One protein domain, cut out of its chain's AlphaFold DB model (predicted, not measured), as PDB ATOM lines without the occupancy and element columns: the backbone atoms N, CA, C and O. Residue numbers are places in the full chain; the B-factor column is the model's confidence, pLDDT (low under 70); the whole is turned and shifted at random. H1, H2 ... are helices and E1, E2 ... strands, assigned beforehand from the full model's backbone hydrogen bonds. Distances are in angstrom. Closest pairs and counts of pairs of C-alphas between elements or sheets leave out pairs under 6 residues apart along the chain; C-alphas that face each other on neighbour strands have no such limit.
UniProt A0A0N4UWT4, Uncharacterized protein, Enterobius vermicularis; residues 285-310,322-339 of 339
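What this domain is: This is residues 285 to 310 and 322 to 339 of the 339 residues of an uncharacterized protein of Enterobius vermicularis (UniProt A0A0N4UWT4). A small ribbon of two antiparallel strands, E1 and E2, has the loops of residues 285 to 301 at one side and helix H1 reaching away from the other, where residues 333 to 339 stick out. The 44 printed residues hold E1, E2 and H1 in that order, mixed in class, with under half of the residues in named elements. The whole is flat, 31 by 25 by 13 A, and only just compact, close to loose, with a radius of gyration of the C-alphas of 10.6 A.

Where its parts are: After residues 285 to 301, E1 spans residues 302 to 306, 13.0 A, from C-alpha 302 at (217.955, 158.564, 231.508). E2 spans residues 324 to 328, 13.4 A. H1 spans residues 329 to 336, 11.7 A, ending at C-alpha 336 at (201.319, 162.206, 228.001).

How they stand to each other: E1 and E2 are antiparallel at 145 degrees, with N 303 and O 327 3.1 A apart, within hydrogen-bond range. A tight link joins E2 to H1. The closest C-alphas of E1 and H1, Leu 302 and Gln 329, are 6.7 A apart. In H1, 1 of 4 O i to N i+4 pairs and 1 of 5 O i to N i+3 pairs are within range.

The domain as a whole: The farthest C-alphas, Gln 285 and His 339, are 32.3 A apart. Residues 311 to 321 are not printed; C-alphas 310 and 322 are 7.7 A apart across this cut. The pLDDT is under 70 at residues 308 to 310, 322 to 324 and 329 to 339.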
ATOM      1  N   GLN A 285     228.654 157.906 229.452       88.06
ATOM      2  CA  GLN A 285     228.095 158.873 230.397       88.06
ATOM      3  C   GLN A 285     227.326 159.931 229.609       88.06
ATOM      4  O   GLN A 285     227.612 161.121 229.731       88.06
ATOM      5  N   LEU A 286     226.416 159.480 228.735       90.56
ATOM      6  CA  LEU A 286     225.668 160.411 227.904       90.56
ATOM      7  C   LEU A 286     224.633 161.176 228.735       90.56
ATOM      8  O   LEU A 286     223.886 160.568 229.512       90.56
ATOM      9  N   ARG A 287     224.596 162.495 228.553       91.25
ATOM     10  CA  ARG A 287     223.711 163.432 229.260       91.25
ATOM     11  C   ARG A 287     222.407 163.670 228.499       91.25
ATOM     12  O   ARG A 287     222.232 163.236 227.365       91.25
ATOM     13  N   GLU A 288     221.466 164.365 229.133       88.94
ATOM     14  CA  GLU A 288     220.231 164.801 228.471       88.94
ATOM     15  C   GLU A 288     220.529 165.550 227.166       88.94
ATOM     16  O   GLU A 288     221.446 166.369 227.103       88.94
ATOM     17  N   ASN A 289     219.719 165.284 226.139       85.56
ATOM     18  CA  ASN A 289     219.861 165.830 224.786       85.56
ATOM     19  C   ASN A 289     221.127 165.408 224.015       85.56
ATOM     20  O   ASN A 289     221.407 165.982 222.965       85.56
ATOM     21  N   GLU A 290     221.882 164.410 224.475       88.25
ATOM     22  CA  GLU A 290     222.928 163.798 223.650       88.25
ATOM     23  C   GLU A 290     222.364 162.667 222.778       88.25
ATOM     24  O   GLU A 290     221.306 162.100 223.063       88.25
ATOM     25  N   TYR A 291     223.070 162.353 221.690       86.56
ATOM     26  CA  TYR A 291     222.680 161.291 220.766       86.56
ATOM     27  C   TYR A 291     223.044 159.912 221.320       86.56
ATOM     28  O   TYR A 291     224.201 159.659 221.661       86.56
ATOM     29  N   CYS A 292     222.076 158.998 221.352       89.12
ATOM     30  CA  CYS A 292     222.265 157.629 221.827       89.12
ATOM     31  C   CYS A 292     221.721 156.604 220.824       89.12
ATOM     32  O   CYS A 292     220.683 156.795 220.210       89.12
ATOM     33  N   LYS A 293     222.407 155.472 220.675       86.44
ATOM     34  CA  LYS A 293     221.926 154.303 219.920       86.44
ATOM     35  C   LYS A 293     221.203 153.303 220.824       86.44
ATOM     36  O   LYS A 293     220.272 152.638 220.384       86.44
ATOM     37  N   ASP A 294     221.635 153.191 222.081       85.88
ATOM     38  CA  ASP A 294     221.052 152.291 223.079       85.88
ATOM     39  C   ASP A 294     220.896 152.999 224.436       85.88
ATOM     40  O   ASP A 294     221.705 153.840 224.830       85.88
ATOM     41  N   THR A 295     219.866 152.613 225.190       88.25
ATOM     42  CA  THR A 295     219.578 153.110 226.545       88.25
ATOM     43  C   THR A 295     220.733 152.858 227.500       88.25
ATOM     44  O   THR A 295     220.968 153.656 228.401       88.25
ATOM     45  N   CYS A 296     221.496 151.784 227.295       89.12
ATOM     46  CA  CYS A 296     222.637 151.492 228.152       89.12
ATOM     47  C   CYS A 296     223.708 152.607 228.112       89.12
ATOM     48  O   CYS A 296     224.485 152.726 229.056       89.12
ATOM     49  N   GLN A 297     223.756 153.412 227.038       91.06
ATOM     50  CA  GLN A 297     224.744 154.482 226.878       91.06
ATOM     51  C   GLN A 297     224.442 155.719 227.729       91.06
ATOM     52  O   GLN A 297     225.301 156.580 227.925       91.06
ATOM     53  N   CYS A 298     223.204 155.834 228.195       90.06
ATOM     54  CA  CYS A 298     222.726 157.001 228.914       90.06
ATOM     55  C   CYS A 298     223.151 156.935 230.384       90.06
ATOM     56  O   CYS A 298     223.329 155.850 230.947       90.06
ATOM     57  N   GLU A 299     223.283 158.095 231.028       88.94
ATOM     58  CA  GLU A 299     223.461 158.159 232.478       88.94
ATOM     59  C   GLU A 299     222.306 157.451 233.214       88.94
ATOM     60  O   GLU A 299     221.189 157.303 232.706       88.94
ATOM     61  N   ALA A 300     222.566 156.983 234.439       79.56
ATOM     62  CA  ALA A 300     221.528 156.388 235.268       79.56
ATOM     63  C   ALA A 300     220.318 157.337 235.361       79.56
ATOM     64  O   ALA A 300     220.482 158.528 235.593       79.56
ATOM     65  N   HIS A 301     219.107 156.786 235.218       83.75
ATOM     66  CA  HIS A 301     217.817 157.506 235.199       83.75
ATOM     67  C   HIS A 301     217.415 158.165 233.872       83.75
ATOM     68  O   HIS A 301     216.282 158.647 233.766       83.75
ATOM     69  N   LEU A 302     218.269 158.105 232.854       87.38
ATOM     70  CA  LEU A 302     217.955 158.564 231.508       87.38
ATOM     71  C   LEU A 302     217.547 157.397 230.598       87.38
ATOM     72  O   LEU A 302     217.968 156.257 230.801       87.38
ATOM     73  N   HIS A 303     216.690 157.679 229.613       87.94
ATOM     74  CA  HIS A 303     216.255 156.700 228.611       87.94
ATOM     75  C   HIS A 303     216.528 157.227 227.213       87.94
ATOM     76  O   HIS A 303     216.282 158.398 226.923       87.94
ATOM     77  N   CYS A 304     217.011 156.334 226.354       88.81
ATOM     78  CA  CYS A 304     217.237 156.627 224.951       88.81
ATOM     79  C   CYS A 304     215.913 156.467 224.195       88.81
ATOM     80  O   CYS A 304     215.390 155.353 224.108       88.81
ATOM     81  N   ILE A 305     215.337 157.568 223.707       87.69
ATOM     82  CA  ILE A 305     214.021 157.555 223.059       87.69
ATOM     83  C   ILE A 305     214.193 157.782 221.562       87.69
ATOM     84  O   ILE A 305     214.592 158.860 221.122       87.69
ATOM     85  N   LEU A 306     213.852 156.757 220.776       82.25
ATOM     86  CA  LEU A 306     213.766 156.850 219.320       82.25
ATOM     87  C   LEU A 306     212.651 157.829 218.949       82.25
ATOM     88  O   LEU A 306     211.480 157.606 219.271       82.25
ATOM     89  N   ASN A 307     213.017 158.922 218.283       74.12
ATOM     90  CA  ASN A 307     212.051 159.873 217.764       74.12
ATOM     91  C   ASN A 307     211.430 159.285 216.489       74.12
ATOM     92  O   ASN A 307     211.990 159.384 215.403       74.12
ATOM     93  N   ASN A 308     210.271 158.637 216.612       65.88
ATOM     94  CA  ASN A 308     209.584 158.016 215.471       65.88
ATOM     95  C   ASN A 308     208.988 159.032 214.472       65.88
ATOM     96  O   ASN A 308     208.416 158.624 213.460       65.88
ATOM     97  N   ASN A 309     209.111 160.336 214.738       58.22
ATOM     98  CA  ASN A 309     208.462 161.396 213.965       58.22
ATOM     99  C   ASN A 309     209.040 161.604 212.549       58.22
ATOM    100  O   ASN A 309     208.385 162.246 211.736       58.22
ATOM    101  N   ASP A 310     210.185 161.001 212.216       54.84
ATOM    102  CA  ASP A 310     210.811 161.141 210.887       54.84
ATOM    103  C   ASP A 310     210.442 160.013 209.902       54.84
ATOM    104  O   ASP A 310     210.911 159.976 208.767       54.84
ATOM    105  N   PRO A 322     218.968 158.145 212.017       56.06
ATOM    106  CA  PRO A 322     217.808 158.585 212.795       56.06
ATOM    107  C   PRO A 322     218.265 159.262 214.088       56.06
ATOM    108  O   PRO A 322     219.021 158.663 214.843       56.06
ATOM    109  N   GLN A 323     217.811 160.490 214.355       56.00
ATOM    110  CA  GLN A 323     218.205 161.235 215.553       56.00
ATOM    111  C   GLN A 323     217.431 160.740 216.779       56.00
ATOM    112  O   GLN A 323     216.200 160.778 216.835       56.00
ATOM    113  N   VAL A 324     218.166 160.275 217.782       68.69
ATOM    114  CA  VAL A 324     217.629 159.698 219.014       68.69
ATOM    115  C   VAL A 324     218.126 160.534 220.181       68.69
ATOM    116  O   VAL A 324     219.332 160.722 220.333       68.69
ATOM    117  N   TRP A 325     217.196 161.048 220.983       74.56
ATOM    118  CA  TRP A 325     217.491 161.998 222.052       74.56
ATOM    119  C   TRP A 325     217.278 161.359 223.420       74.56
ATOM    120  O   TRP A 325     216.388 160.524 223.625       74.56
ATOM    121  N   ILE A 326     218.100 161.780 224.375       74.88
ATOM    122  CA  ILE A 326     218.028 161.324 225.757       74.88
ATOM    123  C   ILE A 326     217.058 162.198 226.551       74.88
ATOM    124  O   ILE A 326     217.254 163.410 226.657       74.88
ATOM    125  N   HIS A 327     216.058 161.567 227.171       73.38
ATOM    126  CA  HIS A 327     215.094 162.231 228.048       73.38
ATOM    127  C   HIS A 327     215.056 161.608 229.451       73.38
ATOM    128  O   HIS A 327     215.294 160.413 229.649       73.38
ATOM    129  N   THR A 328     214.702 162.430 230.439       72.62
ATOM    130  CA  THR A 328     214.405 161.996 231.810       72.62
ATOM    131  C   THR A 328     213.038 161.325 231.907       72.62
ATOM    132  O   THR A 328     212.078 161.740 231.265       72.62
ATOM    133  N   GLN A 329     212.886 160.334 232.793       62.12
ATOM    134  CA  GLN A 329     211.562 159.734 233.046       62.12
ATOM    135  C   GLN A 329     210.506 160.756 233.507       62.12
ATOM    136  O   GLN A 329     209.321 160.566 233.243       62.12
ATOM    137  N   ALA A 330     210.922 161.839 234.173       61.78
ATOM    138  CA  ALA A 330     210.020 162.887 234.649       61.78
ATOM    139  C   ALA A 330     209.363 163.672 233.500       61.78
ATOM    140  O   ALA A 330     208.176 163.970 233.568       61.78
ATOM    141  N   SER A 331     210.096 163.931 232.413       58.28
ATOM    142  CA  SER A 331     209.586 164.695 231.266       58.28
ATOM    143  C   SER A 331     208.632 163.894 230.368       58.28
ATOM    144  O   SER A 331     207.888 164.476 229.580       58.28
ATOM    145  N   TYR A 332     208.595 162.564 230.509       54.31
ATOM    146  CA  TYR A 332     207.681 161.703 229.750       54.31
ATOM    147  C   TYR A 332     206.242 161.730 230.291       54.31
ATOM    148  O   TYR A 332     205.283 161.605 229.526       54.31
ATOM    149  N   LEU A 333     206.082 161.918 231.606       56.00
ATOM    150  CA  LEU A 333     204.763 161.982 232.244       56.00
ATOM    151  C   LEU A 333     204.028 163.292 231.928       56.00
ATOM    152  O   LEU A 333     202.815 163.264 231.749       56.00
ATOM    153  N   ASP A 334     204.745 164.407 231.769       52.75
ATOM    154  CA  ASP A 334     204.117 165.693 231.427       52.75
ATOM    155  C   ASP A 334     203.602 165.735 229.980       52.75
ATOM    156  O   ASP A 334     202.535 166.287 229.719       52.75
ATOM    157  N   LYS A 335     204.294 165.099 229.025       51.66
ATOM    158  CA  LYS A 335     203.855 165.094 227.615       51.66
ATOM    159  C   LYS A 335     202.677 164.158 227.333       51.66
ATOM    160  O   LYS A 335     201.961 164.376 226.364       51.66
ATOM    161  N   THR A 336     202.457 163.134 228.159       52.03
ATOM    162  CA  THR A 336     201.319 162.206 228.001       52.03
ATOM    163  C   THR A 336     200.028 162.699 228.659       52.03
ATOM    164  O   THR A 336     198.973 162.135 228.392       52.03
ATOM    165  N   LEU A 337     200.087 163.754 229.479       46.50
ATOM    166  CA  LEU A 337     198.919 164.378 230.116       46.50
ATOM    167  C   LEU A 337     198.369 165.597 229.356       46.50
ATOM    168  O   LEU A 337     197.341 166.142 229.749       46.50
ATOM    169  N   LEU A 338     199.039 166.018 228.282       45.00
ATOM    170  CA  LEU A 338     198.672 167.179 227.462       45.00
ATOM    171  C   LEU A 338     198.019 166.808 226.116       45.00
ATOM    172  O   LEU A 338     197.848 167.689 225.276       45.00
ATOM    173  N   HIS A 339     197.637 165.540 225.919       38.75
ATOM    174  CA  HIS A 339     196.943 165.062 224.718       38.75
ATOM    175  C   HIS A 339     195.626 164.353 225.021       38.75
ATOM    176  O   HIS A 339     195.613 163.489 225.927       38.75
TER     177      HIS A 339